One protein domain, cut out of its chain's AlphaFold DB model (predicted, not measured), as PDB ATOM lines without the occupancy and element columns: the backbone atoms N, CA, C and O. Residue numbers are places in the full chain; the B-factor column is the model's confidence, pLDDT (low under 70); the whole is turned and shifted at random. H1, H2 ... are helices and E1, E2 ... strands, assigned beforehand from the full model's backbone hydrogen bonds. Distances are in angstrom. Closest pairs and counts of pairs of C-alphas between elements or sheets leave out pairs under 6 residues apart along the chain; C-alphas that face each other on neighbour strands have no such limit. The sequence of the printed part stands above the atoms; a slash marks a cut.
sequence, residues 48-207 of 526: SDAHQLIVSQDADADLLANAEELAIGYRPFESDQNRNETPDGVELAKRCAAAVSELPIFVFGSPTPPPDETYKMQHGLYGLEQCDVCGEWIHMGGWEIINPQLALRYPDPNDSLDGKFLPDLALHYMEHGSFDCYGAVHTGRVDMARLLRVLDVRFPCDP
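What this domain is: This is residues 48 to 207 of the 526 residues of an uncharacterized protein of Phycisphaerae bacterium SM1_79 (UniProt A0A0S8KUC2). With little regular structure, this domain has H2 and H3 near its middle, the last part of H3 meeting residues 93 to 98 of H2 at a steep tilt of 53 degrees, H4 covering part of a small antiparallel sheet, E1-E4-E5, and hairpins E2-E3 and E6-E7 packed on H3 through E3 and E6. Of 160 printed residues, 63 are in four named helices and seven strands, a mixed class. The whole is compact, radius of gyration of the C-alphas 15.6 A, spanning 49 by 36 by 27 A.

How they stand to each other: H1, residues 66 to 71, only just touches H4, residues 192 to 199, with 3 pairs of C-alphas within 8 A. H2, residues 88 to 102, touches H3, residues 168 to 175, with residues 93 to 98 alone; the closest C-alphas, 93 and 174, are 4.7 A apart. Between E1, residues 119 to 123, and E4, residues 142 to 147, find N 121 and O 144 2.8 A apart. Every helix O i to N i+4 pair is within hydrogen-bond range.

Where its parts are: Find C-alpha 66 at (-143.436, 1.635, -10.393), then E2, residues 128 to 130, E3, 137 to 139, E5, 152 to 154, E6, 180 to 182, E7, 187 to 189, and C-alpha 199 at (-139.015, 22.554, -6.736).

The domain as a whole: The printed part has no cut; pLDDT is under 70 at residues 160 to 163 and 203 to 207.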
ATOM      1  N   SER A  48    -123.253   1.961 -16.313       78.19
ATOM      2  CA  SER A  48    -124.059   2.754 -15.385       78.19
ATOM      3  C   SER A  48    -123.129   3.379 -14.352       78.19
ATOM      4  O   SER A  48    -122.156   2.745 -13.917       78.19
ATOM      5  N   ASP A  49    -123.384   4.638 -14.011       93.62
ATOM      6  CA  ASP A  49    -122.678   5.288 -12.913       93.62
ATOM      7  C   ASP A  49    -122.796   4.393 -11.668       93.62
ATOM      8  O   ASP A  49    -123.831   3.767 -11.444       93.62
ATOM      9  N   ALA A  50    -121.734   4.259 -10.878       95.25
ATOM     10  CA  ALA A  50    -121.764   3.359  -9.729       95.25
ATOM     11  C   ALA A  50    -122.772   3.814  -8.656       95.25
ATOM     12  O   ALA A  50    -123.176   2.998  -7.828       95.25
ATOM     13  N   HIS A  51    -123.181   5.087  -8.680       96.69
ATOM     14  CA  HIS A  51    -124.216   5.631  -7.802       96.69
ATOM     15  C   HIS A  51    -125.635   5.363  -8.312       96.69
ATOM     16  O   HIS A  51    -126.574   5.651  -7.587       96.69
ATOM     17  N   GLN A  52    -125.818   4.835  -9.525       96.06
ATOM     18  CA  GLN A  52    -127.133   4.450 -10.046       96.06
ATOM     19  C   GLN A  52    -127.554   3.124  -9.417       96.06
ATOM     20  O   GLN A  52    -127.186   2.038  -9.881       96.06
ATOM     21  N   LEU A  53    -128.265   3.224  -8.299       94.06
ATOM     22  CA  LEU A  53    -128.644   2.082  -7.484       94.06
ATOM     23  C   LEU A  53    -129.961   1.482  -7.967       94.06
ATOM     24  O   LEU A  53    -130.894   2.184  -8.327       94.06
ATOM     25  N   ILE A  54    -130.012   0.149  -7.996       94.44
ATOM     26  CA  ILE A  54    -131.189  -0.581  -8.473       94.44
ATOM     27  C   ILE A  54    -132.323  -0.405  -7.470       94.44
ATOM     28  O   ILE A  54    -132.196  -0.827  -6.317       94.44
ATOM     29  N   VAL A  55    -133.454   0.080  -7.964       95.00
ATOM     30  CA  VAL A  55    -134.669   0.258  -7.180       95.00
ATOM     31  C   VAL A  55    -135.492  -1.027  -7.179       95.00
ATOM     32  O   VAL A  55    -135.543  -1.791  -8.149       95.00
ATOM     33  N   SER A  56    -136.099  -1.349  -6.038       93.44
ATOM     34  CA  SER A  56    -137.006  -2.490  -5.960       93.44
ATOM     35  C   SER A  56    -138.337  -2.151  -6.619       93.44
ATOM     36  O   SER A  56    -138.885  -1.094  -6.341       93.44
ATOM     37  N   GLN A  57    -138.910  -3.094  -7.373       94.62
ATOM     38  CA  GLN A  57    -140.183  -2.890  -8.084       94.62
ATOM     39  C   GLN A  57    -140.120  -1.812  -9.173       94.62
ATOM     40  O   GLN A  57    -141.130  -1.191  -9.459       94.62
ATOM     41  N   ASP A  58    -138.956  -1.650  -9.786       95.62
ATOM     42  CA  ASP A  58    -138.722  -0.911 -11.024       95.62
ATOM     43  C   ASP A  58    -138.817  -1.915 -12.193       95.62
ATOM     44  O   ASP A  58    -138.033  -2.878 -12.266       95.62
ATOM     45  N   ALA A  59    -139.870  -1.821 -13.008       93.81
ATOM     46  CA  ALA A  59    -140.174  -2.833 -14.018       93.81
ATOM     47  C   ALA A  59    -139.416  -2.645 -15.340       93.81
ATOM     48  O   ALA A  59    -139.204  -3.645 -16.043       93.81
ATOM     49  N   ASP A  60    -138.986  -1.430 -15.667       94.50
ATOM     50  CA  ASP A  60    -138.261  -1.103 -16.898       94.50
ATOM     51  C   ASP A  60    -136.787  -0.719 -16.682       94.50
ATOM     52  O   ASP A  60    -136.031  -0.648 -17.655       94.50
ATOM     53  N   ALA A  61    -136.345  -0.693 -15.424       95.12
ATOM     54  CA  ALA A  61    -134.987  -0.438 -14.966       95.12
ATOM     55  C   ALA A  61    -134.511   1.006 -15.199       95.12
ATOM     56  O   ALA A  61    -133.336   1.207 -15.539       95.12
ATOM     57  N   ASP A  62    -135.400   1.983 -15.027       94.50
ATOM     58  CA  ASP A  62    -135.118   3.410 -15.188       94.50
ATOM     59  C   ASP A  62    -134.658   4.128 -13.900       94.50
ATOM     60  O   ASP A  62    -134.243   5.289 -13.952       94.50
ATOM     61  N   LEU A  63    -134.613   3.392 -12.779       96.44
ATOM     62  CA  LEU A  63    -134.282   3.830 -11.416       96.44
ATOM     63  C   LEU A  63    -135.408   4.551 -10.658       96.44
ATOM     64  O   LEU A  63    -135.145   5.189  -9.628       96.44
ATOM     65  N   LEU A  64    -136.653   4.392 -11.098       95.31
ATOM     66  CA  LEU A  64    -137.860   4.750 -10.363       95.31
ATOM     67  C   LEU A  64    -138.628   3.479  -9.983       95.31
ATOM     68  O   LEU A  64    -138.662   2.494 -10.712       95.31
ATOM     69  N   ALA A  65    -139.226   3.441  -8.794       95.56
ATOM     70  CA  ALA A  65    -140.153   2.357  -8.483       95.56
ATOM     71  C   ALA A  65    -141.471   2.585  -9.239       95.56
ATOM     72  O   ALA A  65    -141.951   3.713  -9.282       95.56
ATOM     73  N   ASN A  66    -142.151   1.521  -9.681       91.12
ATOM     74  CA  ASN A  66    -143.436   1.635 -10.393       91.12
ATOM     75  C   ASN A  66    -144.481   2.505  -9.664       91.12
ATOM     76  O   ASN A  66    -145.342   3.116 -10.290       91.12
ATOM     77  N   ALA A  67    -144.465   2.485  -8.325       85.75
ATOM     78  CA  ALA A  67    -145.367   3.289  -7.503       85.75
ATOM     79  C   ALA A  67    -144.991   4.776  -7.516       85.75
ATOM     80  O   ALA A  67    -145.875   5.623  -7.474       85.75
ATOM     81  N   GLU A  68    -143.696   5.078  -7.582       91.31
ATOM     82  CA  GLU A  68    -143.199   6.443  -7.711       91.31
ATOM     83  C   GLU A  68    -143.533   6.987  -9.087       91.31
ATOM     84  O   GLU A  68    -144.128   8.049  -9.164       91.31
ATOM     85  N   GLU A  69    -143.243   6.229 -10.148       90.69
ATOM     86  CA  GLU A  69    -143.585   6.604 -11.520       90.69
ATOM     87  C   GLU A  69    -145.069   6.934 -11.659       90.69
ATOM     88  O   GLU A  69    -145.414   7.994 -12.171       90.69
ATOM     89  N   LEU A  70    -145.945   6.074 -11.129       79.56
ATOM     90  CA  LEU A  70    -147.385   6.320 -11.129       79.56
ATOM     91  C   LEU A  70    -147.750   7.601 -10.365       79.56
ATOM     92  O   LEU A  70    -148.594   8.356 -10.832       79.56
ATOM     93  N   ALA A  71    -147.120   7.839  -9.211       77.62
ATOM     94  CA  ALA A  71    -147.351   9.032  -8.399       77.62
ATOM     95  C   ALA A  71    -146.822  10.319  -9.047       77.62
ATOM     96  O   ALA A  71    -147.185  11.404  -8.601       77.62
ATOM     97  N   ILE A  72    -145.949  10.204 -10.055       81.06
ATOM     98  CA  ILE A  72    -145.380  11.344 -10.772       81.06
ATOM     99  C   ILE A  72    -145.767  11.407 -12.258       81.06
ATOM    100  O   ILE A  72    -145.125  12.113 -13.030       81.06
ATOM    101  N   GLY A  73    -146.786  10.649 -12.674       75.00
ATOM    102  CA  GLY A  73    -147.315  10.674 -14.043       75.00
ATOM    103  C   GLY A  73    -146.466   9.950 -15.102       75.00
ATOM    104  O   GLY A  73    -146.753  10.049 -16.298       75.00
ATOM    105  N   TYR A  74    -145.436   9.197 -14.704       84.12
ATOM    106  CA  TYR A  74    -144.648   8.345 -15.600       84.12
ATOM    107  C   TYR A  74    -145.327   6.992 -15.849       84.12
ATOM    108  O   TYR A  74    -146.196   6.528 -15.109       84.12
ATOM    109  N   ARG A  75    -144.918   6.334 -16.936       83.19
ATOM    110  CA  ARG A  75    -145.353   5.004 -17.355       83.19
ATOM    111  C   ARG A  75    -144.369   3.929 -16.870       83.19
ATOM    112  O   ARG A  75    -143.327   3.802 -17.503       83.19
ATOM    113  N   PRO A  76    -144.781   3.019 -15.960       87.69
ATOM    114  CA  PRO A  76    -143.900   2.007 -15.351       87.69
ATOM    115  C   PRO A  76    -143.252   0.943 -16.247       87.69
ATOM    116  O   PRO A  76    -142.777  -0.087 -15.773       87.69
ATOM    117  N   PHE A  77    -143.378   1.062 -17.565       90.38
ATOM    118  CA  PHE A  77    -142.887   0.075 -18.525       90.38
ATOM    119  C   PHE A  77    -142.201   0.738 -19.733       90.38
ATOM    120  O   PHE A  77    -142.012   0.079 -20.764       90.38
ATOM    121  N   GLU A  78    -141.887   2.028 -19.640       87.44
ATOM    122  CA  GLU A  78    -141.225   2.838 -20.658       87.44
ATOM    123  C   GLU A  78    -140.072   3.627 -20.012       87.44
ATOM    124  O   GLU A  78    -140.268   4.757 -19.593       87.44
ATOM    125  N   SER A  79    -138.856   3.068 -20.026       92.31
ATOM    126  CA  SER A  79    -137.708   3.606 -19.270       92.31
ATOM    127  C   SER A  79    -137.135   4.947 -19.754       92.31
ATOM    128  O   SER A  79    -136.140   5.402 -19.209       92.31
ATOM    129  N   ASP A  80    -137.611   5.475 -20.880       90.00
ATOM    130  CA  ASP A  80    -137.106   6.680 -21.566       90.00
ATOM    131  C   ASP A  80    -138.259   7.240 -22.414       90.00
ATOM    132  O   ASP A  80    -138.370   6.992 -23.626       90.00
ATOM    133  N   GLN A  81    -139.208   7.901 -21.750       83.75
ATOM    134  CA  GLN A  81    -140.450   8.364 -22.371       83.75
ATOM    135  C   GLN A  81    -140.225   9.519 -23.345       83.75
ATOM    136  O   GLN A  81    -140.909   9.599 -24.376       83.75
ATOM    137  N   ASN A  82    -139.253  10.391 -23.068       78.06
ATOM    138  CA  ASN A  82    -138.902  11.501 -23.956       78.06
ATOM    139  C   ASN A  82    -137.937  11.087 -25.090       78.06
ATOM    140  O   ASN A  82    -137.753  11.849 -26.046       78.06
ATOM    141  N   ARG A  83    -137.426   9.846 -25.068       83.06
ATOM    142  CA  ARG A  83    -136.550   9.233 -26.085       83.06
ATOM    143  C   ARG A  83    -135.220   9.961 -26.245       83.06
ATOM    144  O   ARG A  83    -134.717  10.080 -27.370       83.06
ATOM    145  N   ASN A  84    -134.672  10.476 -25.152       82.69
ATOM    146  CA  ASN A  84    -133.395  11.183 -25.155       82.69
ATOM    147  C   ASN A  84    -132.187  10.251 -24.911       82.69
ATOM    148  O   ASN A  84    -131.057  10.733 -24.799       82.69
ATOM    149  N   GLU A  85    -132.411   8.931 -24.879       90.56
ATOM    150  CA  GLU A  85    -131.427   7.877 -24.604       90.56
ATOM    151  C   GLU A  85    -130.891   7.872 -23.156       90.56
ATOM    152  O   GLU A  85    -129.920   7.168 -22.855       90.56
ATOM    153  N   THR A  86    -131.517   8.628 -22.251       91.06
ATOM    154  CA  THR A  86    -131.241   8.646 -20.810       91.06
ATOM    155  C   THR A  86    -132.431   8.038 -20.081       91.06
ATOM    156  O   THR A  86    -133.559   8.410 -20.376       91.06
ATOM    157  N   PRO A  87    -132.213   7.115 -19.128       93.88
ATOM    158  CA  PRO A  87    -133.322   6.614 -18.344       93.88
ATOM    159  C   PRO A  87    -134.028   7.731 -17.577       93.88
ATOM    160  O   PRO A  87    -133.373   8.607 -17.004       93.88
ATOM    161  N   ASP A  88    -135.345   7.649 -17.551       92.06
ATOM    162  CA  ASP A  88    -136.273   8.626 -16.997       92.06
ATOM    163  C   ASP A  88    -135.920   9.012 -15.540       92.06
ATOM    164  O   ASP A  88    -135.684  10.190 -15.243       92.06
ATOM    165  N   GLY A  89    -135.726   8.033 -14.647       94.81
ATOM    166  CA  GLY A  89    -135.253   8.275 -13.276       94.81
ATOM    167  C   GLY A  89    -133.859   8.900 -13.154       94.81
ATOM    168  O   GLY A  89    -133.624   9.746 -12.284       94.81
ATOM    169  N   VAL A  90    -132.924   8.539 -14.042       95.38
ATOM    170  CA  VAL A  90    -131.560   9.109 -14.077       95.38
ATOM    171  C   VAL A  90    -131.598  10.585 -14.453       95.38
ATOM    172  O   VAL A  90    -130.887  11.398 -13.851       95.38
ATOM    173  N   GLU A  91    -132.373  10.926 -15.481       93.88
ATOM    174  CA  GLU A  91    -132.556  12.303 -15.926       93.88
ATOM    175  C   GLU A  91    -133.208  13.144 -14.829       93.88
ATOM    176  O   GLU A  91    -132.693  14.214 -14.482       93.88
ATOM    177  N   LEU A  92    -134.290  12.632 -14.243       94.06
ATOM    178  CA  LEU A  92    -135.062  13.330 -13.226       94.06
ATOM    179  C   LEU A  92    -134.226  13.652 -11.985       94.06
ATOM    180  O   LEU A  92    -134.199  14.798 -11.538       94.06
ATOM    181  N   ALA A  93    -133.465  12.680 -11.476       96.06
ATOM    182  CA  ALA A  93    -132.566  12.886 -10.342       96.06
ATOM    183  C   ALA A  93    -131.534  13.991 -10.619       96.06
ATOM    184  O   ALA A  93    -131.371  14.910  -9.810       96.06
ATOM    185  N   LYS A  94    -130.893  13.967 -11.794       95.50
ATOM    186  CA  LYS A  94    -129.908  14.988 -12.187       95.50
ATOM    187  C   LYS A  94    -130.528  16.368 -12.335       95.50
ATOM    188  O   LYS A  94    -129.917  17.359 -11.935       95.50
ATOM    189  N   ARG A  95    -131.733  16.441 -12.897       93.00
ATOM    190  CA  ARG A  95    -132.469  17.695 -13.068       93.00
ATOM    191  C   ARG A  95    -132.873  18.287 -11.723       93.00
ATOM    192  O   ARG A  95    -132.652  19.475 -11.512       93.00
ATOM    193  N   CYS A  96    -133.371  17.472 -10.796       95.75
ATOM    194  CA  CYS A  96    -133.654  17.908  -9.431       95.75
ATOM    195  C   CYS A  96    -132.385  18.397  -8.722       95.75
ATOM    196  O   CYS A  96    -132.415  19.453  -8.095       95.75
ATOM    197  N   ALA A  97    -131.253  17.698  -8.864       96.88
ATOM    198  CA  ALA A  97    -129.974  18.152  -8.313       96.88
ATOM    199  C   ALA A  97    -129.554  19.519  -8.878       96.88
ATOM    200  O   ALA A  97    -129.199  20.424  -8.118       96.88
ATOM    201  N   ALA A  98    -129.654  19.697 -10.199       95.81
ATOM    202  CA  ALA A  98    -129.377  20.973 -10.851       95.81
ATOM    203  C   ALA A  98    -130.315  22.084 -10.346       95.81
ATOM    204  O   ALA A  98    -129.826  23.132  -9.923       95.81
ATOM    205  N   ALA A  99    -131.626  21.830 -10.288       95.06
ATOM    206  CA  ALA A  99    -132.619  22.783  -9.793       95.06
ATOM    207  C   ALA A  99    -132.324  23.208  -8.348       95.06
ATOM    208  O   ALA A  99    -132.220  24.400  -8.068       95.06
ATOM    209  N   VAL A 100    -132.073  22.250  -7.445       97.19
ATOM    210  CA  VAL A 100    -131.663  22.537  -6.062       97.19
ATOM    211  C   VAL A 100    -130.401  23.391  -6.045       97.19
ATOM    212  O   VAL A 100    -130.321  24.337  -5.262       97.19
ATOM    213  N   SER A 101    -129.404  23.092  -6.884       96.94
ATOM    214  CA  SER A 101    -128.133  23.824  -6.920       96.94
ATOM    215  C   SER A 101    -128.309  25.307  -7.280       96.94
ATOM    216  O   SER A 101    -127.625  26.146  -6.688       96.94
ATOM    217  N   GLU A 102    -129.274  25.616  -8.149       96.75
ATOM    218  CA  GLU A 102    -129.573  26.958  -8.661       96.75
ATOM    219  C   GLU A 102    -130.428  27.812  -7.712       96.75
ATOM    220  O   GLU A 102    -130.432  29.038  -7.844       96.75
ATOM    221  N   LEU A 103    -131.099  27.205  -6.722       97.25
ATOM    222  CA  LEU A 103    -131.951  27.941  -5.783       97.25
ATOM    223  C   LEU A 103    -131.180  29.010  -4.980       97.25
ATOM    224  O   LEU A 103    -130.076  28.739  -4.480       97.25
ATOM    225  N   PRO A 104    -131.790  30.190  -4.742       97.44
ATOM    226  CA  PRO A 104    -131.280  31.180  -3.803       97.44
ATOM    227  C   PRO A 104    -131.060  30.581  -2.411       97.44
ATOM    228  O   PRO A 104    -131.898  29.846  -1.887       97.44
ATOM    229  N   ILE A 105    -129.935  30.930  -1.780       97.31
ATOM    230  CA  ILE A 105    -129.641  30.521  -0.404       97.31
ATOM    231  C   ILE A 105    -130.173  31.582   0.556       97.31
ATOM    232  O   ILE A 105    -129.710  32.727   0.548       97.31
ATOM    233  N   PHE A 106    -131.090  31.184   1.432       96.69
ATOM    234  CA  PHE A 106    -131.541  31.996   2.553       96.69
ATOM    235  C   PHE A 106    -130.786  31.609   3.829       96.69
ATOM    236  O   PHE A 106    -130.742  30.444   4.223       96.69
ATOM    237  N   VAL A 107    -130.182  32.597   4.489       93.81
ATOM    238  CA  VAL A 107    -129.448  32.397   5.745       93.81
ATOM    239  C   VAL A 107    -130.333  32.830   6.906       93.81
ATOM    240  O   VAL A 107    -130.665  34.012   7.030       93.81
ATOM    241  N   PHE A 108    -130.691  31.885   7.776       89.25
ATOM    242  CA  PHE A 108    -131.495  32.172   8.960       89.25
ATOM    243  C   PHE A 108    -130.832  33.247   9.839       89.25
ATOM    244  O   PHE A 108    -129.632  33.199  10.116       89.25
ATOM    245  N   GLY A 109    -131.611  34.245  10.264       90.06
ATOM    246  CA  GLY A 109    -131.116  35.395  11.032       90.06
ATOM    247  C   GLY A 109    -130.463  36.503  10.196       90.06
ATOM    248  O   GLY A 109    -130.023  37.508  10.759       90.06
ATOM    249  N   SER A 110    -130.409  36.362   8.867       92.50
ATOM    250  CA  SER A 110    -130.054  37.469   7.977       92.50
ATOM    251  C   SER A 110    -131.097  38.597   8.073       92.50
ATOM    252  O   SER A 110    -132.287  38.316   8.200       92.50
ATOM    253  N   PRO A 111    -130.702  39.884   7.979       94.31
ATOM    254  CA  PRO A 111    -131.651  41.001   7.924       94.31
ATOM    255  C   PRO A 111    -132.449  41.066   6.610       94.31
ATOM    256  O   PRO A 111    -133.355  41.888   6.489       94.31
ATOM    257  N   THR A 112    -132.090  40.266   5.603       92.81
ATOM    258  CA  THR A 112    -132.844  40.158   4.349       92.81
ATOM    259  C   THR A 112    -134.123  39.352   4.576       92.81
ATOM    260  O   THR A 112    -134.029  38.281   5.175       92.81
ATOM    261  N   PRO A 113    -135.296  39.809   4.099       92.56
ATOM    262  CA  PRO A 113    -136.505  38.994   4.145       92.56
ATOM    263  C   PRO A 113    -136.330  37.715   3.302       92.56
ATOM    264  O   PRO A 113    -135.480  37.701   2.403       92.56
ATOM    265  N   PRO A 114    -137.104  36.651   3.584       92.62
ATOM    266  CA  PRO A 114    -137.169  35.483   2.713       92.62
ATOM    267  C   PRO A 114    -137.538  35.893   1.276       92.62
ATOM    268  O   PRO A 114    -138.336  36.820   1.115       92.62
ATOM    269  N   PRO A 115    -136.962  35.252   0.246       94.38
ATOM    270  CA  PRO A 115    -137.395  35.451  -1.134       94.38
ATOM    271  C   PRO A 115    -138.868  35.058  -1.334       94.38
ATOM    272  O   PRO A 115    -139.349  34.128  -0.689       94.38
ATOM    273  N   ASP A 116    -139.555  35.735  -2.260       91.00
ATOM    274  CA  ASP A 116    -140.917  35.380  -2.709       91.00
ATOM    275  C   ASP A 116    -140.915  34.233  -3.753       91.00
ATOM    276  O   ASP A 116    -141.963  33.780  -4.214       91.00
ATOM    277  N   GLU A 117    -139.727  33.781  -4.157       91.69
ATOM    278  CA  GLU A 117    -139.480  32.634  -5.039       91.69
ATOM    279  C   GLU A 117    -138.994  31.426  -4.226       91.69
ATOM    280  O   GLU A 117    -138.592  31.580  -3.072       91.69
ATOM    281  N   THR A 118    -139.005  30.227  -4.810       95.50
ATOM    282  CA  THR A 118    -138.470  29.018  -4.163       95.50
ATOM    283  C   THR A 118    -137.011  29.220  -3.758       95.50
ATOM    284  O   THR A 118    -136.193  29.682  -4.551       95.50
ATOM    285  N   TYR A 119    -136.666  28.866  -2.522       97.44
ATOM    286  CA  TYR A 119    -135.319  29.039  -1.975       97.44
ATOM    287  C   TYR A 119    -134.905  27.844  -1.115       97.44
ATOM    288  O   TYR A 119    -135.727  27.005  -0.743       97.44
ATOM    289  N   LYS A 120    -133.615  27.767  -0.774       97.69
ATOM    290  CA  LYS A 120    -133.077  26.748   0.138       97.69
ATOM    291  C   LYS A 120    -132.413  27.363   1.364       97.69
ATOM    292  O   LYS A 120    -131.720  28.378   1.276       97.69
ATOM    293  N   MET A 121    -132.600  26.727   2.512       96.69
ATOM    294  CA  MET A 121    -131.994  27.072   3.792       96.69
ATOM    295  C   MET A 121    -130.968  26.008   4.173       96.69
ATOM    296  O   MET A 121    -131.254  24.813   4.140       96.69
ATOM    297  N   GLN A 122    -129.754  26.440   4.519       95.88
ATOM    298  CA  GLN A 122    -128.676  25.519   4.873       95.88
ATOM    299  C   GLN A 122    -128.795  25.049   6.325       95.88
ATOM    300  O   GLN A 122    -128.779  25.865   7.250       95.88
ATOM    301  N   HIS A 123    -128.780  23.734   6.525       94.06
ATOM    302  CA  HIS A 123    -128.657  23.090   7.831       94.06
ATOM    303  C   HIS A 123    -127.230  22.565   8.004       94.06
ATOM    304  O   HIS A 123    -126.876  21.470   7.572       94.06
ATOM    305  N   GLY A 124    -126.367  23.394   8.595       91.75
ATOM    306  CA  GLY A 124    -124.961  23.055   8.806       91.75
ATOM    307  C   GLY A 124    -124.762  22.097   9.983       91.75
ATOM    308  O   GLY A 124    -124.925  22.506  11.132       91.75
ATOM    309  N   LEU A 125    -124.342  20.857   9.715       92.62
ATOM    310  CA  LEU A 125    -123.898  19.913  10.742       92.62
ATOM    311  C   LEU A 125    -122.374  19.790  10.750       92.62
ATOM    312  O   LEU A 125    -121.726  19.729   9.710       92.62
ATOM    313  N   TYR A 126    -121.775  19.719  11.938       93.38
ATOM    314  CA  TYR A 126    -120.340  19.473  12.048       93.38
ATOM    315  C   TYR A 126    -120.027  18.014  11.722       93.38
ATOM    316  O   TYR A 126    -120.300  17.125  12.526       93.38
ATOM    317  N   GLY A 127    -119.381  17.781  10.587       95.62
ATOM    318  CA  GLY A 127    -118.852  16.470  10.246       95.62
ATOM    319  C   GLY A 127    -118.725  16.259   8.749       95.62
ATOM    320  O   GLY A 127    -119.232  17.038   7.942       95.62
ATOM    321  N   LEU A 128    -118.009  15.195   8.406       96.88
ATOM    322  CA  LEU A 128    -117.956  14.655   7.060       96.88
ATOM    323  C   LEU A 128    -118.386  13.194   7.146       96.88
ATOM    324  O   LEU A 128    -117.946  12.478   8.048       96.88
ATOM    325  N   GLU A 129    -119.194  12.754   6.201       96.56
ATOM    326  CA  GLU A 129    -119.480  11.346   5.971       96.56
ATOM    327  C   GLU A 129    -118.842  10.897   4.662       96.56
ATOM    328  O   GLU A 129    -118.542  11.708   3.791       96.56
ATOM    329  N   GLN A 130    -118.570   9.604   4.537       97.56
ATOM    330  CA  GLN A 130    -117.981   9.051   3.328       97.56
ATOM    331  C   GLN A 130    -119.084   8.423   2.473       97.56
ATOM    332  O   GLN A 130    -119.882   7.647   2.993       97.56
ATOM    333  N   CYS A 131    -119.114   8.741   1.179       97.69
ATOM    334  CA  CYS A 131    -119.975   8.056   0.220       97.69
ATOM    335  C   CYS A 131    -119.500   6.605   0.042       97.69
ATOM    336  O   CYS A 131    -118.332   6.368  -0.283       97.69
ATOM    337  N   ASP A 132    -120.402   5.636   0.208       97.06
ATOM    338  CA  ASP A 132    -120.067   4.205   0.148       97.06
ATOM    339  C   ASP A 132    -119.666   3.730  -1.258       97.06
ATOM    340  O   ASP A 132    -118.998   2.704  -1.411       97.06
ATOM    341  N   VAL A 133    -120.049   4.485  -2.291       96.12
ATOM    342  CA  VAL A 133    -119.794   4.151  -3.695       96.12
ATOM    343  C   VAL A 133    -118.445   4.694  -4.169       96.12
ATOM    344  O   VAL A 133    -117.591   3.925  -4.617       96.12
ATOM    345  N   CYS A 134    -118.231   6.012  -4.092       96.56
ATOM    346  CA  CYS A 134    -117.021   6.653  -4.622       96.56
ATOM    347  C   CYS A 134    -115.932   6.896  -3.564       96.56
ATOM    348  O   CYS A 134    -114.776   7.141  -3.917       96.56
ATOM    349  N   GLY A 135    -116.270   6.816  -2.274       96.56
ATOM    350  CA  GLY A 135    -115.353   7.090  -1.170       96.56
ATOM    351  C   GLY A 135    -115.071   8.576  -0.921       96.56
ATOM    352  O   GLY A 135    -114.166   8.882  -0.138       96.56
ATOM    353  N   GLU A 136    -115.791   9.492  -1.575       97.38
ATOM    354  CA  GLU A 136    -115.676  10.936  -1.352       97.38
ATOM    355  C   GLU A 136    -116.205  11.333   0.031       97.38
ATOM    356  O   GLU A 136    -117.137  10.719   0.547       97.38
ATOM    357  N   TRP A 137    -115.577  12.339   0.648       97.56
ATOM    358  CA  TRP A 137    -116.012  12.889   1.930       97.56
ATOM    359  C   TRP A 137    -117.000  14.031   1.691       97.56
ATOM    360  O   TRP A 137    -116.600  15.100   1.236       97.56
ATOM    361  N   ILE A 138    -118.261  13.799   2.033       97.69
ATOM    362  CA  ILE A 138    -119.383  14.721   1.878       97.69
ATOM    363  C   ILE A 138    -119.702  15.366   3.225       97.69
ATOM    364  O   ILE A 138    -119.508  14.773   4.285       97.69
ATOM    365  N   HIS A 139    -120.145  16.616   3.203       97.19
ATOM    366  CA  HIS A 139    -120.567  17.317   4.407       97.19
ATOM    367  C   HIS A 139    -121.846  16.686   4.978       97.19
ATOM    368  O   HIS A 139    -122.740  16.318   4.233       97.19
ATOM    369  N   MET A 140    -121.936  16.542   6.302       95.75
ATOM    370  CA  MET A 140    -123.089  15.885   6.943       95.75
ATOM    371  C   MET A 140    -124.343  16.769   7.029       95.75
ATOM    372  O   MET A 140    -125.352  16.344   7.577       95.75
ATOM    373  N   GLY A 141    -124.266  18.025   6.599       95.94
ATOM    374  CA  GLY A 141    -125.419  18.918   6.582       95.94
ATOM    375  C   GLY A 141    -126.360  18.645   5.413       95.94
ATOM    376  O   GLY A 141    -126.299  17.612   4.747       95.94
ATOM    377  N   GLY A 142    -127.219  19.619   5.148       95.94
ATOM    378  CA  GLY A 142    -128.075  19.586   3.976       95.94
ATOM    379  C   GLY A 142    -128.939  20.824   3.835       95.94
ATOM    380  O   GLY A 142    -128.605  21.900   4.346       95.94
ATOM    381  N   TRP A 143    -130.053  20.661   3.128       97.19
ATOM    382  CA  TRP A 143    -130.901  21.758   2.679       97.19
ATOM    383  C   TRP A 143    -132.363  21.526   3.038       97.19
ATOM    384  O   TRP A 143    -132.924  20.479   2.737       97.19
ATOM    385  N   GLU A 144    -132.995  22.524   3.637       96.38
ATOM    386  CA  GLU A 144    -134.453  22.630   3.657       96.38
ATOM    387  C   GLU A 144    -134.865  23.497   2.469       96.38
ATOM    388  O   GLU A 144    -134.310  24.580   2.277       96.38
ATOM    389  N   ILE A 145    -135.792  23.022   1.645       97.31
ATOM    390  CA  ILE A 145    -136.240  23.732   0.444       97.31
ATOM    391  C   ILE A 145    -137.650  24.241   0.701       97.31
ATOM    392  O   ILE A 145    -138.503  23.481   1.150       97.31
ATOM    393  N   ILE A 146    -137.898  25.521   0.437       95.94
ATOM    394  CA  ILE A 146    -139.166  26.180   0.747       95.94
ATOM    395  C   ILE A 146    -139.700  26.822  -0.525       95.94
ATOM    396  O   ILE A 146    -139.023  27.645  -1.141       95.94
ATOM    397  N   ASN A 147    -140.932  26.463  -0.882       94.38
ATOM    398  CA  ASN A 147    -141.686  27.097  -1.950       94.38
ATOM    399  C   ASN A 147    -142.811  27.940  -1.327       94.38
ATOM    400  O   ASN A 147    -143.842  27.390  -0.926       94.38
ATOM    401  N   PRO A 148    -142.620  29.267  -1.199       90.69
ATOM    402  CA  PRO A 148    -143.598  30.134  -0.550       90.69
ATOM    403  C   PRO A 148    -144.889  30.291  -1.364       90.69
ATOM    404  O   PRO A 148    -145.920  30.608  -0.777       90.69
ATOM    405  N   GLN A 149    -144.849  30.059  -2.679       81.69
ATOM    406  CA  GLN A 149    -146.016  30.184  -3.558       81.69
ATOM    407  C   GLN A 149    -146.985  29.019  -3.350       81.69
ATOM    408  O   GLN A 149    -148.189  29.233  -3.263       81.69
ATOM    409  N   LEU A 150    -146.448  27.809  -3.174       80.38
ATOM    410  CA  LEU A 150    -147.236  26.599  -2.918       80.38
ATOM    411  C   LEU A 150    -147.482  26.332  -1.424       80.38
ATOM    412  O   LEU A 150    -148.157  25.371  -1.073       80.38
ATOM    413  N   ALA A 151    -146.905  27.140  -0.527       85.62
ATOM    414  CA  ALA A 151    -146.863  26.876   0.916       85.62
ATOM    415  C   ALA A 151    -146.309  25.473   1.268       85.62
ATOM    416  O   ALA A 151    -146.702  24.861   2.264       85.62
ATOM    417  N   LEU A 152    -145.364  24.976   0.462       89.38
ATOM    418  CA  LEU A 152    -144.732  23.668   0.635       89.38
ATOM    419  C   LEU A 152    -143.280  23.802   1.112       89.38
ATOM    420  O   LEU A 152    -142.576  24.769   0.816       89.38
ATOM    421  N   ARG A 153    -142.816  22.777   1.832       94.25
ATOM    422  CA  ARG A 153    -141.418  22.620   2.259       94.25
ATOM    423  C   ARG A 153    -140.943  21.186   2.070       94.25
ATOM    424  O   ARG A 153    -141.742  20.265   2.239       94.25
ATOM    425  N   TYR A 154    -139.664  21.010   1.763       95.00
ATOM    426  CA  TYR A 154    -138.995  19.718   1.663       95.00
ATOM    427  C   TYR A 154    -137.802  19.645   2.631       95.00
ATOM    428  O   TYR A 154    -136.999  20.587   2.651       95.00
ATOM    429  N   PRO A 155    -137.613  18.530   3.357       92.50
ATOM    430  CA  PRO A 155    -138.469  17.333   3.397       92.50
ATOM    431  C   PRO A 155    -139.801  17.566   4.136       92.50
ATOM    432  O   PRO A 155    -140.028  18.635   4.711       92.50
ATOM    433  N   ASP A 156    -140.717  16.593   4.083       83.38
ATOM    434  CA  ASP A 156    -141.871  16.584   4.993       83.38
ATOM    435  C   ASP A 156    -141.365  16.378   6.433       83.38
ATOM    436  O   ASP A 156    -140.480  15.548   6.642       83.38
ATOM    437  N   PRO A 157    -141.916  17.073   7.446       78.19
ATOM    438  CA  PRO A 157    -141.592  16.797   8.846       78.19
ATOM    439  C   PRO A 157    -141.748  15.323   9.268       78.19
ATOM    440  O   PRO A 157    -141.132  14.909  10.248       78.19
ATOM    441  N   ASN A 158    -142.565  14.544   8.552       73.81
ATOM    442  CA  ASN A 158    -142.803  13.118   8.776       73.81
ATOM    443  C   ASN A 158    -141.994  12.198   7.842       73.81
ATOM    444  O   ASN A 158    -142.221  10.987   7.845       73.81
ATOM    445  N   ASP A 159    -141.083  12.736   7.029       73.00
ATOM    446  CA  ASP A 159    -140.285  11.948   6.088       73.00
ATOM    447  C   ASP A 159    -139.341  10.974   6.824       73.00
ATOM    448  O   ASP A 159    -138.728  11.283   7.850       73.00
ATOM    449  N   SER A 160    -139.213   9.774   6.261       62.91
ATOM    450  CA  SER A 160    -138.389   8.663   6.740       62.91
ATOM    451  C   SER A 160    -136.882   8.964   6.784       62.91
ATOM    452  O   SER A 160    -136.159   8.341   7.566       62.91
ATOM    453  N   LEU A 161    -136.405   9.934   5.996       66.81
ATOM    454  CA  LEU A 161    -135.019  10.425   5.980       66.81
ATOM    455  C   LEU A 161    -134.748  11.437   7.115       66.81
ATOM    456  O   LEU A 161    -134.395  12.586   6.870       66.81
ATOM    457  N   ASP A 162    -134.947  11.030   8.374       61.59
ATOM    458  CA  ASP A 162    -134.713  11.844   9.592       61.59
ATOM    459  C   ASP A 162    -135.350  13.266   9.551       61.59
ATOM    460  O   ASP A 162    -134.931  14.171  10.279       61.59
ATOM    461  N   GLY A 163    -136.363  13.449   8.686       64.50
ATOM    462  CA  GLY A 163    -137.352  14.532   8.567       64.50
ATOM    463  C   GLY A 163    -136.888  15.993   8.522       64.50
ATOM    464  O   GLY A 163    -137.734  16.884   8.494       64.50
ATOM    465  N   LYS A 164    -135.586  16.295   8.586       83.94
ATOM    466  CA  LYS A 164    -135.119  17.668   8.878       83.94
ATOM    467  C   LYS A 164    -134.583  18.438   7.681       83.94
ATOM    468  O   LYS A 164    -134.755  19.651   7.633       83.94
ATOM    469  N   PHE A 165    -133.900  17.777   6.754       93.25
ATOM    470  CA  PHE A 165    -133.314  18.404   5.566       93.25
ATOM    471  C   PHE A 165    -132.975  17.344   4.508       93.25
ATOM    472  O   PHE A 165    -132.798  16.177   4.840       93.25
ATOM    473  N   LEU A 166    -132.834  17.754   3.245       96.00
ATOM    474  CA  LEU A 166    -132.242  16.963   2.163       96.00
ATOM    475  C   LEU A 166    -130.718  16.889   2.369       96.00
ATOM    476  O   LEU A 166    -130.065  17.927   2.221       96.00
ATOM    477  N   PRO A 167    -130.127  15.730   2.717       96.50
ATOM    478  CA  PRO A 167    -128.695  15.646   3.008       96.50
ATOM    479  C   PRO A 167    -127.836  15.986   1.787       96.50
ATOM    480  O   PRO A 167    -128.176  15.598   0.666       96.50
ATOM    481  N   ASP A 168    -126.677  16.617   2.000       97.19
ATOM    482  CA  ASP A 168    -125.694  16.858   0.927       97.19
ATOM    483  C   ASP A 168    -125.279  15.532   0.250       97.19
ATOM    484  O   ASP A 168    -125.023  15.496  -0.952       97.19
ATOM    485  N   LEU A 169    -125.283  14.413   0.993       97.19
ATOM    486  CA  LEU A 169    -125.064  13.077   0.433       97.19
ATOM    487  C   LEU A 169    -126.172  12.655  -0.542       97.19
ATOM    488  O   LEU A 169    -125.867  12.086  -1.583       97.19
ATOM    489  N   ALA A 170    -127.442  12.921  -0.237       96.81
ATOM    490  CA  ALA A 170    -128.530  12.608  -1.161       96.81
ATOM    491  C   ALA A 170    -128.400  13.431  -2.451       96.81
ATOM    492  O   ALA A 170    -128.501  12.877  -3.543       96.81
ATOM    493  N   LEU A 171    -128.067  14.721  -2.322       97.31
ATOM    494  CA  LEU A 171    -127.810  15.594  -3.467       97.31
ATOM    495  C   LEU A 171    -126.641  15.080  -4.330       97.31
ATOM    496  O   LEU A 171    -126.763  15.037  -5.551       97.31
ATOM    497  N   HIS A 172    -125.561  14.598  -3.704       98.00
ATOM    498  CA  HIS A 172    -124.442  13.938  -4.393       98.00
ATOM    499  C   HIS A 172    -124.900  12.722  -5.218       98.00
ATOM    500  O   HIS A 172    -124.546  12.598  -6.387       98.00
ATOM    501  N   TYR A 173    -125.729  11.827  -4.665       97.94
ATOM    502  CA  TYR A 173    -126.273  10.694  -5.436       97.94
ATOM    503  C   TYR A 173    -127.179  11.151  -6.591       97.94
ATOM    504  O   TYR A 173    -127.115  10.582  -7.686       97.94
ATOM    505  N   MET A 174    -127.962  12.213  -6.390       97.88
ATOM    506  CA  MET A 174    -128.823  12.783  -7.427       97.88
ATOM    507  C   MET A 174    -128.025  13.380  -8.595       97.88
ATOM    508  O   MET A 174    -128.407  13.184  -9.748       97.88
ATOM    509  N   GLU A 175    -126.868  14.002  -8.343       97.75
ATOM    510  CA  GLU A 175    -125.940  14.462  -9.396       97.75
ATOM    511  C   GLU A 175    -125.442  13.308 -10.290       97.75
ATOM    512  O   GLU A 175    -125.151  13.491 -11.479       97.75
ATOM    513  N   HIS A 176    -125.409  12.090  -9.748       97.31
ATOM    514  CA  HIS A 176    -125.081  10.870 -10.481       97.31
ATOM    515  C   HIS A 176    -126.309  10.127 -11.049       97.31
ATOM    516  O   HIS A 176    -126.157   9.166 -11.813       97.31
ATOM    517  N   GLY A 177    -127.520  10.617 -10.778       96.62
ATOM    518  CA  GLY A 177    -128.774  10.083 -11.305       96.62
ATOM    519  C   GLY A 177    -129.438   9.025 -10.424       96.62
ATOM    520  O   GLY A 177    -129.963   8.058 -10.960       96.62
ATOM    521  N   SER A 178    -129.367   9.155  -9.097       97.00
ATOM    522  CA  SER A 178    -130.050   8.266  -8.148       97.00
ATOM    523  C   SER A 178    -130.747   9.053  -7.044       97.00
ATOM    524  O   SER A 178    -130.166   9.977  -6.483       97.00
ATOM    525  N   PHE A 179    -131.966   8.641  -6.692       96.88
ATOM    526  CA  PHE A 179    -132.682   9.136  -5.510       96.88
ATOM    527  C   PHE A 179    -132.383   8.333  -4.239       96.88
ATOM    528  O   PHE A 179    -132.687   8.794  -3.139       96.88
ATOM    529  N   ASP A 180    -131.766   7.154  -4.367       95.69
ATOM    530  CA  ASP A 180    -131.236   6.413  -3.224       95.69
ATOM    531  C   ASP A 180    -129.863   6.952  -2.826       95.69
ATOM    532  O   ASP A 180    -129.009   7.173  -3.693       95.69
ATOM    533  N   CYS A 181    -129.617   7.066  -1.522       95.31
ATOM    534  CA  CYS A 181    -128.318   7.414  -0.965       95.31
ATOM    535  C   CYS A 181    -127.894   6.435   0.137       95.31
ATOM    536  O   CYS A 181    -128.701   5.972   0.946       95.31
ATOM    537  N   TYR A 182    -126.599   6.116   0.158       94.88
ATOM    538  CA  TYR A 182    -125.981   5.245   1.159       94.88
ATOM    539  C   TYR A 182    -124.636   5.828   1.583       94.88
ATOM    540  O   TYR A 182    -123.734   6.042   0.761       94.88
ATOM    541  N   GLY A 183    -124.517   6.094   2.875       93.62
ATOM    542  CA  GLY A 183    -123.299   6.556   3.511       93.62
ATOM    543  C   GLY A 183    -123.257   6.158   4.976       93.62
ATOM    544  O   GLY A 183    -124.161   5.517   5.515       93.62
ATOM    545  N   ALA A 184    -122.172   6.552   5.637       91.94
ATOM    546  CA  ALA A 184    -121.920   6.171   7.021       91.94
ATOM    547  C   ALA A 184    -122.938   6.743   8.025       91.94
ATOM    548  O   ALA A 184    -123.065   6.189   9.121       91.94
ATOM    549  N   VAL A 185    -123.611   7.851   7.689       92.94
ATOM    550  CA  VAL A 185    -124.599   8.504   8.559       92.94
ATOM    551  C   VAL A 185    -125.970   8.524   7.903       92.94
ATOM    552  O   VAL A 185    -126.920   8.024   8.503       92.94
ATOM    553  N   HIS A 186    -126.073   9.058   6.686       94.00
ATOM    554  CA  HIS A 186    -127.347   9.119   5.977       94.00
ATOM    555  C   HIS A 186    -127.528   7.895   5.076       94.00
ATOM    556  O   HIS A 186    -126.628   7.481   4.346       94.00
ATOM    557  N   THR A 187    -128.706   7.281   5.143       94.19
ATOM    558  CA  THR A 187    -129.126   6.206   4.240       94.19
ATOM    559  C   THR A 187    -130.630   6.288   4.054       94.19
ATOM    560  O   THR A 187    -131.361   6.376   5.040       94.19
ATOM    561  N   GLY A 188    -131.094   6.230   2.812       93.44
ATOM    562  CA  GLY A 188    -132.517   6.257   2.495       93.44
ATOM    563  C   GLY A 188    -132.767   6.643   1.045       93.44
ATOM    564  O   GLY A 188    -131.850   6.623   0.223       93.44
ATOM    565  N   ARG A 189    -134.019   6.984   0.748       94.19
ATOM    566  CA  ARG A 189    -134.474   7.397  -0.576       94.19
ATOM    567  C   ARG A 189    -135.222   8.714  -0.460       94.19
ATOM    568  O   ARG A 189    -136.034   8.866   0.444       94.19
ATOM    569  N   VAL A 190    -134.904   9.653  -1.339       94.88
ATOM    570  CA  VAL A 190    -135.555  10.968  -1.425       94.88
ATOM    571  C   VAL A 190    -137.042  10.791  -1.757       94.88
ATOM    572  O   VAL A 190    -137.363  10.054  -2.688       94.88
ATOM    573  N   ASP A 191    -137.935  11.489  -1.047       92.50
ATOM    574  CA  ASP A 191    -139.352  11.602  -1.418       92.50
ATOM    575  C   ASP A 191    -139.472  12.475  -2.675       92.50
ATOM    576  O   ASP A 191    -139.594  13.703  -2.645       92.50
ATOM    577  N   MET A 192    -139.351  11.811  -3.819       92.38
ATOM    578  CA  MET A 192    -139.284  12.455  -5.118       92.38
ATOM    579  C   MET A 192    -140.556  13.240  -5.442       92.38
ATOM    580  O   MET A 192    -140.443  14.373  -5.896       92.38
ATOM    581  N   ALA A 193    -141.746  12.689  -5.185       88.38
ATOM    582  CA  ALA A 193    -143.007  13.359  -5.507       88.38
ATOM    583  C   ALA A 193    -143.101  14.715  -4.794       88.38
ATOM    584  O   ALA A 193    -143.388  15.744  -5.412       88.38
ATOM    585  N   ARG A 194    -142.758  14.746  -3.503       89.88
ATOM    586  CA  ARG A 194    -142.726  15.995  -2.745       89.88
ATOM    587  C   ARG A 194    -141.621  16.936  -3.211       89.88
ATOM    588  O   ARG A 194    -141.856  18.142  -3.300       89.88
ATOM    589  N   LEU A 195    -140.424  16.415  -3.485       94.00
ATOM    590  CA  LEU A 195    -139.309  17.233  -3.952       94.00
ATOM    591  C   LEU A 195    -139.645  17.921  -5.282       94.00
ATOM    592  O   LEU A 195    -139.402  19.117  -5.414       94.00
ATOM    593  N   LEU A 196    -140.244  17.195  -6.228       91.56
ATOM    594  CA  LEU A 196    -140.697  17.735  -7.512       91.56
ATOM    595  C   LEU A 196    -141.716  18.856  -7.320       91.56
ATOM    596  O   LEU A 196    -141.517  19.944  -7.859       91.56
ATOM    597  N   ARG A 197    -142.744  18.631  -6.486       86.56
ATOM    598  CA  ARG A 197    -143.757  19.648  -6.155       86.56
ATOM    599  C   ARG A 197    -143.123  20.897  -5.536       86.56
ATOM    600  O   ARG A 197    -143.417  22.009  -5.953       86.56
ATOM    601  N   VAL A 198    -142.210  20.740  -4.573       92.00
ATOM    602  CA  VAL A 198    -141.536  21.879  -3.919       92.00
ATOM    603  C   VAL A 198    -140.628  22.635  -4.889       92.00
ATOM    604  O   VAL A 198    -140.614  23.865  -4.878       92.00
ATOM    605  N   LEU A 199    -139.884  21.929  -5.738       93.00
ATOM    606  CA  LEU A 199    -139.015  22.554  -6.736       93.00
ATOM    607  C   LEU A 199    -139.779  23.147  -7.924       93.00
ATOM    608  O   LEU A 199    -139.155  23.829  -8.733       93.00
ATOM    609  N   ASP A 200    -141.080  22.864  -8.039       85.81
ATOM    610  CA  ASP A 200    -141.871  23.085  -9.254       85.81
ATOM    611  C   ASP A 200    -141.174  22.494 -10.500       85.81
ATOM    612  O   ASP A 200    -141.190  23.032 -11.606       85.81
ATOM    613  N   VAL A 201    -140.497  21.355 -10.304       83.94
ATOM    614  CA  VAL A 201    -139.901  20.576 -11.389       83.94
ATOM    615  C   VAL A 201    -140.969  19.613 -11.870       83.94
ATOM    616  O   VAL A 201    -141.279  18.622 -11.218       83.94
ATOM    617  N   ARG A 202    -141.534  19.919 -13.034       70.00
ATOM    618  CA  ARG A 202    -142.553  19.099 -13.683       70.00
ATOM    619  C   ARG A 202    -141.871  18.086 -14.610       70.00
ATOM    620  O   ARG A 202    -141.087  18.471 -15.477       70.00
ATOM    621  N   PHE A 203    -142.176  16.803 -14.462       63.78
ATOM    622  CA  PHE A 203    -141.805  15.748 -15.410       63.78
ATOM    623  C   PHE A 203    -143.013  14.805 -15.558       63.78
ATOM    624  O   PHE A 203    -143.613  14.526 -14.527       63.78
ATOM    625  N   PRO A 204    -143.417  14.351 -16.764       55.25
ATOM    626  CA  PRO A 204    -142.834  14.542 -18.102       55.25
ATOM    627  C   PRO A 204    -143.267  15.831 -18.798       55.25
ATOM    628  O   PRO A 204    -143.870  15.830 -19.871       55.25
ATOM    629  N   CYS A 205    -142.894  16.965 -18.216       56.97
ATOM    630  CA  CYS A 205    -142.962  18.271 -18.839       56.97
ATOM    631  C   CYS A 205    -141.541  18.826 -18.988       56.97
ATOM    632  O   CYS A 205    -141.104  19.744 -18.288       56.97
ATOM    633  N   ASP A 206    -140.806  18.291 -19.963       60.31
ATOM    634  CA  ASP A 206    -139.808  19.130 -20.617       60.31
ATOM    635  C   ASP A 206    -140.484  20.429 -21.064       60.31
ATOM    636  O   ASP A 206    -141.620  20.365 -21.549       60.31
ATOM    637  N   PRO A 207    -139.834  21.597 -20.888       63.19
ATOM    638  CA  PRO A 207    -140.369  22.853 -21.382       63.19
ATOM    639  C   PRO A 207    -140.691  22.670 -22.860       63.19
ATOM    640  O   PRO A 207    -139.819  22.486 -23.709       63.19
TER     641      PRO A 207